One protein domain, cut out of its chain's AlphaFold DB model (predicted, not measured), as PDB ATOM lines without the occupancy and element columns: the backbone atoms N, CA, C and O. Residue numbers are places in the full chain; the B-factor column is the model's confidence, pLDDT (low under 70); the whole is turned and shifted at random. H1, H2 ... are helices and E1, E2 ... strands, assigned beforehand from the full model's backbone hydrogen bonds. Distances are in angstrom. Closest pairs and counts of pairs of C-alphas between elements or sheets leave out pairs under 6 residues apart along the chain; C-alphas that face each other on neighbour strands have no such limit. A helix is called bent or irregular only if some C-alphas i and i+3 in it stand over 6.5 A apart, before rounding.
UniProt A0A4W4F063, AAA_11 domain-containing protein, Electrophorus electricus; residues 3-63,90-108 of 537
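What this domain is: This is residues 3 to 63 and 90 to 108 of the 537 residues of the protein "AAA_11 domain-containing protein" of Electrophorus electricus (UniProt A0A4W4F063). This is a long, open model of two small lobes set far apart: at one end a two-stranded antiparallel ribbon, E1 and E2, with the short helix H1 packed beside it, and at the other end a helical hairpin, H2 and H3. The thin stretch of residues 23 to 34, with no named element, joins the two lobes, and E1 bends at residue 8, beyond the part that pairs with E2. The printed part has 80 residues, with three named helices and two named strands in the order E1, H1, H2, H3, E2; the sheet has the order E1, E2, and the class is mixed, helices and strands. The whole is extended, with a radius of gyration of the C-alphas of 19.8 A and spans of 59 by 29 by 21 A.

Where its parts are: Strand E1 covers residues 3 to 11 and is 23.8 A from first to last C-alpha, beginning at C-alpha 3, (216.089, 183.220, 139.277). Its partner E2 covers residues 94 to 99, is 16.4 A long and ends at C-alpha 99, (214.403, 180.200, 134.010). Helix H1 is residues 17 to 22, a short helix of six residues. Helix H2 is residues 35 to 46, 16.6 A from first to last C-alpha, beginning at C-alpha 35, (210.968, 165.892, 116.568). Helix H3, the longest with 14 residues, is residues 50 to 63 and measures 20.2 A. H3 is neither bent nor irregular, but only just: C-alphas 51 and 54 are 6.1 A apart.

How they stand to each other: E1 and E2 are antiparallel neighbours, with 143 degrees between their N-to-C directions. The C-alphas of Lys 4 and Ser 97, which face each other, are 4.4 A apart. N 5 and O 96 are within hydrogen-bond range at 2.8 A, and so are N 94 and O 7 at 2.9 A. E1 bends by 58 degrees at residue 8, past Arg 7, whose C-alpha faces that of Val 94 at 5.5 A. H1 has 6 pairs of C-alphas within 8 A of E2, the closest being those of His 18 and Val 94, 6.1 A apart. H1 has 4 such pairs with E1, the closest being those of Ser 11 and Ile 17, 6.4 A apart. H1 touches no helix. H2 and H3 form a helical hairpin and touch, with the C-alphas of Leu 41 and Ile 53 closest at 6.3 A. They run opposite ways at a shallow tilt of 29 degrees. H2 touches H3 with residues 41 to 45 alone, and H3 touches H2 with residues 50 to 56 alone. Among the pairs that stay apart are E1 and H2, E1 and H3, and H2 and E2. In H1 and H2 every O i to N i+4 pair is within hydrogen-bond range; in H3 it is 9 of 10.

The domain as a whole: The two C-alphas farthest apart are those of Glu 47 and Glu 90, at 59.7 A, and the outline is only just a rod. Residues 64 to 89 are not printed, and C-alphas 63 and 90 are 38.3 A apart across this cut, which falls in the link from H3 to E2. Of the links that are printed whole, H1 to H2 is long, with 12 residues, while E1 to H1 and H2 to H3 are tight. Residues 11 to 16, of which residue 11 belongs to E1, stand free. The mean pLDDT of the printed part is 79.0, and confidence is under 70 in residues 24 to 33, residues 61 to 63 and residue 90.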
ATOM      1  N   LEU A   3     215.063 182.507 138.535       86.81
ATOM      2  CA  LEU A   3     216.089 183.220 139.277       86.81
ATOM      3  C   LEU A   3     216.364 184.552 138.589       86.81
ATOM      4  O   LEU A   3     216.393 184.623 137.362       86.81
ATOM      5  N   LYS A   4     216.545 185.606 139.385       86.56
ATOM      6  CA  LYS A   4     216.831 186.955 138.902       86.56
ATOM      7  C   LYS A   4     217.993 187.547 139.675       86.56
ATOM      8  O   LYS A   4     217.995 187.531 140.907       86.56
ATOM      9  N   TRP A   5     218.931 188.131 138.949       87.31
ATOM     10  CA  TRP A   5     220.056 188.869 139.501       87.31
ATOM     11  C   TRP A   5     220.068 190.264 138.912       87.31
ATOM     12  O   TRP A   5     219.792 190.457 137.737       87.31
ATOM     13  N   VAL A   6     220.404 191.234 139.749       87.31
ATOM     14  CA  VAL A   6     220.593 192.618 139.328       87.31
ATOM     15  C   VAL A   6     221.974 193.009 139.815       87.31
ATOM     16  O   VAL A   6     222.236 192.902 141.018       87.31
ATOM     17  N   ARG A   7     222.870 193.372 138.901       88.50
ATOM     18  CA  ARG A   7     224.282 193.638 139.206       88.50
ATOM     19  C   ARG A   7     224.798 194.838 138.446       88.50
ATOM     20  O   ARG A   7     224.328 195.135 137.354       88.50
ATOM     21  N   ARG A   8     225.800 195.496 139.019       91.50
ATOM     22  CA  ARG A   8     226.593 196.496 138.312       91.50
ATOM     23  C   ARG A   8     227.745 195.775 137.638       91.50
ATOM     24  O   ARG A   8     228.583 195.204 138.330       91.50
ATOM     25  N   VAL A   9     227.744 195.766 136.311       91.62
ATOM     26  CA  VAL A   9     228.796 195.136 135.511       91.62
ATOM     27  C   VAL A   9     229.396 196.184 134.590       91.62
ATOM     28  O   VAL A   9     228.667 196.871 133.877       91.62
ATOM     29  N   TYR A  10     230.714 196.310 134.609       93.69
ATOM     30  CA  TYR A  10     231.470 197.223 133.761       93.69
ATOM     31  C   TYR A  10     232.594 196.454 133.071       93.69
ATOM     32  O   TYR A  10     233.060 195.445 133.594       93.69
ATOM     33  N   SER A  11     233.049 196.914 131.909       92.38
ATOM     34  CA  SER A  11     234.203 196.332 131.214       92.38
ATOM     35  C   SER A  11     235.183 197.431 130.819       92.38
ATOM     36  O   SER A  11     234.791 198.534 130.426       92.38
ATOM     37  N   PHE A  12     236.476 197.125 130.930       89.94
ATOM     38  CA  PHE A  12     237.536 197.984 130.403       89.94
ATOM     39  C   PHE A  12     237.640 197.936 128.876       89.94
ATOM     40  O   PHE A  12     238.177 198.869 128.282       89.94
ATOM     41  N   SER A  13     237.152 196.868 128.246       88.25
ATOM     42  CA  SER A  13     237.303 196.624 126.809       88.25
ATOM     43  C   SER A  13     236.016 196.842 126.016       88.25
ATOM     44  O   SER A  13     236.098 197.283 124.873       88.25
ATOM     45  N   SER A  14     234.844 196.586 126.607       85.62
ATOM     46  CA  SER A  14     233.546 196.761 125.948       85.62
ATOM     47  C   SER A  14     232.665 197.792 126.667       85.62
ATOM     48  O   SER A  14     232.178 197.529 127.770       85.62
ATOM     49  N   PRO A  15     232.379 198.954 126.049       81.88
ATOM     50  CA  PRO A  15     231.395 199.894 126.583       81.88
ATOM     51  C   PRO A  15     229.952 199.367 126.469       81.88
ATOM     52  O   PRO A  15     229.075 199.839 127.184       81.88
ATOM     53  N   SER A  16     229.699 198.369 125.614       84.31
ATOM     54  CA  SER A  16     228.379 197.771 125.364       84.31
ATOM     55  C   SER A  16     228.129 196.474 126.142       84.31
ATOM     56  O   SER A  16     227.225 195.715 125.793       84.31
ATOM     57  N   ILE A  17     228.885 196.217 127.215       85.69
ATOM     58  CA  ILE A  17     228.803 194.968 127.994       85.69
ATOM     59  C   ILE A  17     227.381 194.635 128.479       85.69
ATOM     60  O   ILE A  17     227.004 193.470 128.532       85.69
ATOM     61  N   HIS A  18     226.535 195.633 128.756       87.12
ATOM     62  CA  HIS A  18     225.137 195.392 129.151       87.12
ATOM     63  C   HIS A  18     224.292 194.820 128.012       87.12
ATOM     64  O   HIS A  18     223.441 193.970 128.258       87.12
ATOM     65  N   ALA A  19     224.524 195.261 126.775       84.75
ATOM     66  CA  ALA A  19     223.846 194.709 125.606       84.75
ATOM     67  C   ALA A  19     224.308 193.271 125.338       84.75
ATOM     68  O   ALA A  19     223.479 192.407 125.069       84.75
ATOM     69  N   GLU A  20     225.607 193.005 125.488       84.56
ATOM     70  CA  GLU A  20     226.187 191.664 125.343       84.56
ATOM     71  C   GLU A  20     225.633 190.683 126.385       84.56
ATOM     72  O   GLU A  20     225.327 189.546 126.056       84.56
ATOM     73  N   LEU A  21     225.442 191.129 127.629       84.31
ATOM     74  CA  LEU A  21     224.857 190.306 128.693       84.31
ATOM     75  C   LEU A  21     223.360 190.037 128.494       84.31
ATOM     76  O   LEU A  21     222.879 188.959 128.840       84.31
ATOM     77  N   LYS A  22     222.620 191.004 127.936       81.25
ATOM     78  CA  LYS A  22     221.191 190.852 127.614       81.25
ATOM     79  C   LYS A  22     220.964 189.932 126.404       81.25
ATOM     80  O   LYS A  22     219.874 189.378 126.273       81.25
ATOM     81  N   GLN A  23     221.961 189.749 125.534       75.81
ATOM     82  CA  GLN A  23     221.904 188.748 124.472       75.81
ATOM     83  C   GLN A  23     222.019 187.350 125.094       75.81
ATOM     84  O   GLN A  23     223.063 186.959 125.608       75.81
ATOM     85  N   GLN A  24     220.918 186.596 125.077       58.72
ATOM     86  CA  GLN A  24     220.960 185.181 125.430       58.72
ATOM     87  C   GLN A  24     221.659 184.423 124.304       58.72
ATOM     88  O   GLN A  24     221.077 184.208 123.242       58.72
ATOM     89  N   GLU A  25     222.901 184.009 124.535       57.00
ATOM     90  CA  GLU A  25     223.484 182.930 123.746       57.00
ATOM     91  C   GLU A  25     222.740 181.637 124.108       57.00
ATOM     92  O   GLU A  25     222.498 181.354 125.286       57.00
ATOM     93  N   ALA A  26     222.291 180.890 123.094       49.69
ATOM     94  CA  ALA A  26     221.706 179.572 123.310       49.69
ATOM     95  C   ALA A  26     222.717 178.705 124.075       49.69
ATOM     96  O   ALA A  26     223.919 178.826 123.856       49.69
ATOM     97  N   ASN A  27     222.243 177.855 124.991       53.47
ATOM     98  CA  ASN A  27     223.131 176.967 125.736       53.47
ATOM     99  C   ASN A  27     223.888 176.079 124.736       53.47
ATOM    100  O   ASN A  27     223.285 175.207 124.116       53.47
ATOM    101  N   ASN A  28     225.194 176.308 124.581       52.75
ATOM    102  CA  ASN A  28     226.031 175.632 123.586       52.75
ATOM    103  C   ASN A  28     226.146 174.113 123.827       52.75
ATOM    104  O   ASN A  28     226.643 173.397 122.963       52.75
ATOM    105  N   ALA A  29     225.690 173.618 124.985       52.44
ATOM    106  CA  ALA A  29     225.613 172.195 125.312       52.44
ATOM    107  C   ALA A  29     224.259 171.547 124.955       52.44
ATOM    108  O   ALA A  29     224.091 170.342 125.134       52.44
ATOM    109  N   ILE A  30     223.273 172.319 124.479       55.16
ATOM    110  CA  ILE A  30     221.944 171.821 124.107       55.16
ATOM    111  C   ILE A  30     221.724 172.052 122.618       55.16
ATOM    112  O   ILE A  30     221.721 173.182 122.136       55.16
ATOM    113  N   THR A  31     221.441 170.970 121.902       61.22
ATOM    114  CA  THR A  31     221.001 171.038 120.510       61.22
ATOM    115  C   THR A  31     219.521 170.723 120.421       61.22
ATOM    116  O   THR A  31     219.065 169.672 120.869       61.22
ATOM    117  N   HIS A  32     218.760 171.620 119.800       62.41
ATOM    118  CA  HIS A  32     217.374 171.340 119.459       62.41
ATOM    119  C   HIS A  32     217.322 170.420 118.240       62.41
ATOM    120  O   HIS A  32     217.535 170.852 117.109       62.41
ATOM    121  N   VAL A  33     217.022 169.145 118.475       69.31
ATOM    122  CA  VAL A  33     216.773 168.179 117.403       69.31
ATOM    123  C   VAL A  33     215.294 168.257 117.006       69.31
ATOM    124  O   VAL A  33     214.429 168.139 117.880       69.31
ATOM    125  N   PRO A  34     214.964 168.447 115.715       78.94
ATOM    126  CA  PRO A  34     213.584 168.383 115.249       78.94
ATOM    127  C   PRO A  34     212.935 167.048 115.625       78.94
ATOM    128  O   PRO A  34     213.546 165.991 115.467       78.94
ATOM    129  N   THR A  35     211.683 167.084 116.084       79.00
ATOM    130  CA  THR A  35     210.968 165.892 116.568       79.00
ATOM    131  C   THR A  35     210.923 164.766 115.534       79.00
ATOM    132  O   THR A  35     211.084 163.606 115.898       79.00
ATOM    133  N   GLU A  36     210.765 165.095 114.251       80.56
ATOM    134  CA  GLU A  36     210.763 164.107 113.166       80.56
ATOM    135  C   GLU A  36     212.133 163.435 112.997       80.56
ATOM    136  O   GLU A  36     212.215 162.212 112.951       80.56
ATOM    137  N   SER A  37     213.228 164.205 113.037       79.62
ATOM    138  CA  SER A  37     214.590 163.654 113.015       79.62
ATOM    139  C   SER A  37     214.864 162.741 114.215       79.62
ATOM    140  O   SER A  37     215.530 161.719 114.062       79.62
ATOM    141  N   TRP A  38     214.338 163.084 115.396       82.81
ATOM    142  CA  TRP A  38     214.458 162.252 116.595       82.81
ATOM    143  C   TRP A  38     213.674 160.940 116.470       82.81
ATOM    144  O   TRP A  38     214.208 159.880 116.785       82.81
ATOM    145  N   LYS A  39     212.435 160.982 115.961       84.44
ATOM    146  CA  LYS A  39     211.633 159.774 115.702       84.44
ATOM    147  C   LYS A  39     212.319 158.848 114.697       84.44
ATOM    148  O   LYS A  39     212.482 157.673 115.007       84.44
ATOM    149  N   CYS A  40     212.795 159.387 113.569       82.31
ATOM    150  CA  CYS A  40     213.541 158.618 112.568       82.31
ATOM    151  C   CYS A  40     214.783 157.942 113.168       82.31
ATOM    152  O   CYS A  40     215.076 156.798 112.839       82.31
ATOM    153  N   LEU A  41     215.515 158.632 114.050       83.69
ATOM    154  CA  LEU A  41     216.675 158.058 114.741       83.69
ATOM    155  C   LEU A  41     216.278 156.918 115.679       83.69
ATOM    156  O   LEU A  41     216.915 155.870 115.669       83.69
ATOM    157  N   VAL A  42     215.224 157.103 116.475       85.38
ATOM    158  CA  VAL A  42     214.739 156.076 117.409       85.38
ATOM    159  C   VAL A  42     214.227 154.840 116.663       85.38
ATOM    160  O   VAL A  42     214.474 153.724 117.113       85.38
ATOM    161  N   GLU A  43     213.534 155.016 115.538       86.94
ATOM    162  CA  GLU A  43     213.093 153.909 114.677       86.94
ATOM    163  C   GLU A  43     214.281 153.182 114.044       86.94
ATOM    164  O   GLU A  43     214.382 151.967 114.182       86.94
ATOM    165  N   ALA A  44     215.246 153.912 113.480       84.88
ATOM    166  CA  ALA A  44     216.445 153.308 112.903       84.88
ATOM    167  C   ALA A  44     217.281 152.529 113.935       84.88
ATOM    168  O   ALA A  44     217.844 151.492 113.599       84.88
ATOM    169  N   ILE A  45     217.338 152.994 115.192       87.19
ATOM    170  CA  ILE A  45     217.982 152.268 116.302       87.19
ATOM    171  C   ILE A  45     217.230 150.973 116.616       87.19
ATOM    172  O   ILE A  45     217.864 149.939 116.811       87.19
ATOM    173  N   LYS A  46     215.892 151.003 116.651       86.94
ATOM    174  CA  LYS A  46     215.075 149.796 116.878       86.94
ATOM    175  C   LYS A  46     215.234 148.763 115.764       86.94
ATOM    176  O   LYS A  46     215.135 147.574 116.037       86.94
ATOM    177  N   GLU A  47     215.455 149.222 114.539       91.56
ATOM    178  CA  GLU A  47     215.685 148.384 113.360       91.56
ATOM    179  C   GLU A  47     217.166 148.002 113.170       91.56
ATOM    180  O   GLU A  47     217.506 147.370 112.175       91.56
ATOM    181  N   GLU A  48     218.051 148.394 114.099       85.06
ATOM    182  CA  GLU A  48     219.507 148.178 114.042       85.06
ATOM    183  C   GLU A  48     220.161 148.658 112.728       85.06
ATOM    184  O   GLU A  48     221.180 148.136 112.267       85.06
ATOM    185  N   ASN A  49     219.598 149.699 112.109       86.38
ATOM    186  CA  ASN A  49     220.076 150.243 110.842       86.38
ATOM    187  C   ASN A  49     221.233 151.236 111.055       86.38
ATOM    188  O   ASN A  49     221.112 152.450 110.857       86.38
ATOM    189  N   TRP A  50     222.389 150.709 111.458       79.75
ATOM    190  CA  TRP A  50     223.595 151.490 111.760       79.75
ATOM    191  C   TRP A  50     224.102 152.328 110.578       79.75
ATOM    192  O   TRP A  50     224.609 153.430 110.782       79.75
ATOM    193  N   ALA A  51     223.894 151.851 109.346       80.75
ATOM    194  CA  ALA A  51     224.269 152.561 108.123       80.75
ATOM    195  C   ALA A  51     223.485 153.873 107.925       80.75
ATOM    196  O   ALA A  51     223.997 154.805 107.311       80.75
ATOM    197  N   PHE A  52     222.264 153.961 108.461       80.62
ATOM    198  CA  PHE A  52     221.450 155.176 108.434       80.62
ATOM    199  C   PHE A  52     221.682 156.073 109.662       80.62
ATOM    200  O   PHE A  52     221.648 157.299 109.547       80.62
ATOM    201  N   ILE A  53     221.948 155.481 110.832       80.44
ATOM    202  CA  ILE A  53     222.122 156.210 112.100       80.44
ATOM    203  C   ILE A  53     223.369 157.099 112.071       80.44
ATOM    204  O   ILE A  53     223.273 158.287 112.382       80.44
ATOM    205  N   VAL A  54     224.526 156.549 111.689       79.56
ATOM    206  CA  VAL A  54     225.815 157.261 111.774       79.56
ATOM    207  C   VAL A  54     225.825 158.539 110.921       79.56
ATOM    208  O   VAL A  54     226.050 159.609 111.493       79.56
ATOM    209  N   PRO A  55     225.454 158.517 109.622       80.69
ATOM    210  CA  PRO A  55     225.425 159.732 108.806       80.69
ATOM    211  C   PRO A  55     224.395 160.750 109.300       80.69
ATOM    212  O   PRO A  55     224.565 161.955 109.122       80.69
ATOM    213  N   LYS A  56     223.301 160.287 109.923       76.44
ATOM    214  CA  LYS A  56     222.256 161.173 110.442       76.44
ATOM    215  C   LYS A  56     222.685 161.878 111.726       76.44
ATOM    216  O   LYS A  56     222.380 163.059 111.885       76.44
ATOM    217  N   ILE A  57     223.414 161.189 112.605       77.31
ATOM    218  CA  ILE A  57     224.043 161.791 113.786       77.31
ATOM    219  C   ILE A  57     225.141 162.767 113.356       77.31
ATOM    220  O   ILE A  57     225.176 163.882 113.866       77.31
ATOM    221  N   GLU A  58     225.976 162.412 112.379       74.56
ATOM    222  CA  GLU A  58     226.992 163.318 111.822       74.56
ATOM    223  C   GLU A  58     226.368 164.555 111.171       74.56
ATOM    224  O   GLU A  58     226.832 165.671 111.397       74.56
ATOM    225  N   GLN A  59     225.267 164.396 110.429       73.88
ATOM    226  CA  GLN A  59     224.518 165.518 109.867       73.88
ATOM    227  C   GLN A  59     223.974 166.427 110.975       73.88
ATOM    228  O   GLN A  59     224.123 167.645 110.884       73.88
ATOM    229  N   LEU A  60     223.386 165.857 112.032       71.44
ATOM    230  CA  LEU A  60     222.907 166.633 113.176       71.44
ATOM    231  C   LEU A  60     224.063 167.350 113.877       71.44
ATOM    232  O   LEU A  60     223.963 168.557 114.072       71.44
ATOM    233  N   ASN A  61     225.174 166.665 114.147       64.94
ATOM    234  CA  ASN A  61     226.384 167.248 114.730       64.94
ATOM    235  C   ASN A  61     227.008 168.327 113.834       64.94
ATOM    236  O   ASN A  61     227.521 169.307 114.351       64.94
ATOM    237  N   SER A  62     226.923 168.225 112.505       61.09
ATOM    238  CA  SER A  62     227.436 169.257 111.587       61.09
ATOM    239  C   SER A  62     226.633 170.564 111.638       61.09
ATOM    240  O   SER A  62     227.177 171.645 111.411       61.09
ATOM    241  N   THR A  63     225.345 170.485 111.989       56.06
ATOM    242  CA  THR A  63     224.501 171.648 112.313       56.06
ATOM    243  C   THR A  63     224.711 172.178 113.734       56.06
ATOM    244  O   THR A  63     224.275 173.290 114.036       56.06
ATOM    245  N   GLU A  90     222.620 206.062 131.612       54.84
ATOM    246  CA  GLU A  90     223.248 204.741 131.521       54.84
ATOM    247  C   GLU A  90     222.675 203.878 132.658       54.84
ATOM    248  O   GLU A  90     222.882 204.167 133.839       54.84
ATOM    249  N   GLU A  91     221.880 202.855 132.324       71.00
ATOM    250  CA  GLU A  91     221.384 201.897 133.309       71.00
ATOM    251  C   GLU A  91     222.608 201.224 133.940       71.00
ATOM    252  O   GLU A  91     223.189 200.326 133.358       71.00
ATOM    253  N   HIS A  92     223.056 201.655 135.120       84.50
ATOM    254  CA  HIS A  92     224.229 201.058 135.776       84.50
ATOM    255  C   HIS A  92     224.014 199.598 136.198       84.50
ATOM    256  O   HIS A  92     224.975 198.905 136.534       84.50
ATOM    257  N   PHE A  93     222.765 199.138 136.198       86.69
ATOM    258  CA  PHE A  93     222.380 197.791 136.576       86.69
ATOM    259  C   PHE A  93     221.959 196.981 135.356       86.69
ATOM    260  O   PHE A  93     221.104 197.405 134.585       86.69
ATOM    261  N   VAL A  94     222.486 195.766 135.256       87.12
ATOM    262  CA  VAL A  94     221.988 194.739 134.344       87.12
ATOM    263  C   VAL A  94     221.122 193.750 135.127       87.12
ATOM    264  O   VAL A  94     221.546 193.232 136.164       87.12
ATOM    265  N   GLU A  95     219.895 193.510 134.652       87.25
ATOM    266  CA  GLU A  95     219.037 192.422 135.132       87.25
ATOM    267  C   GLU A  95     219.295 191.174 134.284       87.25
ATOM    268  O   GLU A  95     219.103 191.178 133.070       87.25
ATOM    269  N   MET A  96     219.712 190.100 134.946       85.00
ATOM    270  CA  MET A  96     219.887 188.772 134.374       85.00
ATOM    271  C   MET A  96     218.823 187.852 134.958       85.00
ATOM    272  O   MET A  96     218.545 187.903 136.158       85.00
ATOM    273  N   SER A  97     218.247 186.977 134.137       83.69
ATOM    274  CA  SER A  97     217.305 185.973 134.628       83.69
ATOM    275  C   SER A  97     217.601 184.597 134.056       83.69
ATOM    276  O   SER A  97     217.892 184.464 132.870       83.69
ATOM    277  N   LEU A  98     217.503 183.582 134.909       83.19
ATOM    278  CA  LEU A  98     217.614 182.179 134.537       83.19
ATOM    279  C   LEU A  98     216.288 181.503 134.873       83.19
ATOM    280  O   LEU A  98     215.880 181.428 136.037       83.19
ATOM    281  N   LYS A  99     215.583 181.049 133.839       82.94
ATOM    282  CA  LYS A  99     214.403 180.200 134.010       82.94
ATOM    283  C   LYS A  99     214.909 178.784 134.266       82.94
ATOM    284  O   LYS A  99     215.829 178.356 133.593       82.94
ATOM    285  N   LEU A 100     214.340 178.144 135.283       84.19
ATOM    286  CA  LEU A 100     214.646 176.783 135.700       84.19
ATOM    287  C   LEU A 100     213.371 175.941 135.637       84.19
ATOM    288  O   LEU A 100     212.378 176.243 136.323       84.19
ATOM    289  N   LYS A 101     213.412 174.874 134.852       84.94
ATOM    290  CA  LYS A 101     212.422 173.799 134.783       84.94
ATOM    291  C   LYS A 101     213.096 172.467 135.090       84.94
ATOM    292  O   LYS A 101     214.306 172.314 134.974       84.94
ATOM    293  N   GLN A 102     212.297 171.491 135.504       82.06
ATOM    294  CA  GLN A 102     212.799 170.139 135.714       82.06
ATOM    295  C   GLN A 102     213.376 169.593 134.401       82.06
ATOM    296  O   GLN A 102     212.732 169.697 133.360       82.06
ATOM    297  N   GLY A 103     214.590 169.041 134.460       78.50
ATOM    298  CA  GLY A 103     215.313 168.539 133.289       78.50
ATOM    299  C   GLY A 103     216.080 169.599 132.489       78.50
ATOM    300  O   GLY A 103     216.748 169.236 131.528       78.50
ATOM    301  N   GLU A 104     216.027 170.885 132.862       77.44
ATOM    302  CA  GLU A 104     216.906 171.894 132.257       77.44
ATOM    303  C   GLU A 104     218.350 171.735 132.748       77.44
ATOM    304  O   GLU A 104     218.605 171.479 133.927       77.44
ATOM    305  N   ILE A 105     219.295 171.908 131.824       77.25
ATOM    306  CA  ILE A 105     220.729 171.808 132.090       77.25
ATOM    307  C   ILE A 105     221.256 173.192 132.465       77.25
ATOM    308  O   ILE A 105     221.000 174.175 131.766       77.25
ATOM    309  N   ILE A 106     222.021 173.247 133.553       82.69
ATOM    310  CA  ILE A 106     222.768 174.428 133.986       82.69
ATOM    311  C   ILE A 106     224.263 174.138 133.926       82.69
ATOM    312  O   ILE A 106     224.696 173.021 134.207       82.69
ATOM    313  N   GLU A 107     225.047 175.150 133.575       84.50
ATOM    314  CA  GLU A 107     226.499 175.041 133.532       84.50
ATOM    315  C   GLU A 107     227.096 175.447 134.886       84.50
ATOM    316  O   GLU A 107     226.799 176.513 135.437       84.50
ATOM    317  N   VAL A 108     227.928 174.572 135.450       88.25
ATOM    318  CA  VAL A 108     228.582 174.777 136.744       88.25
ATOM    319  C   VAL A 108     230.032 174.321 136.691       88.25
ATOM    320  O   VAL A 108     230.362 173.351 136.015       88.25
TER     321      VAL A 108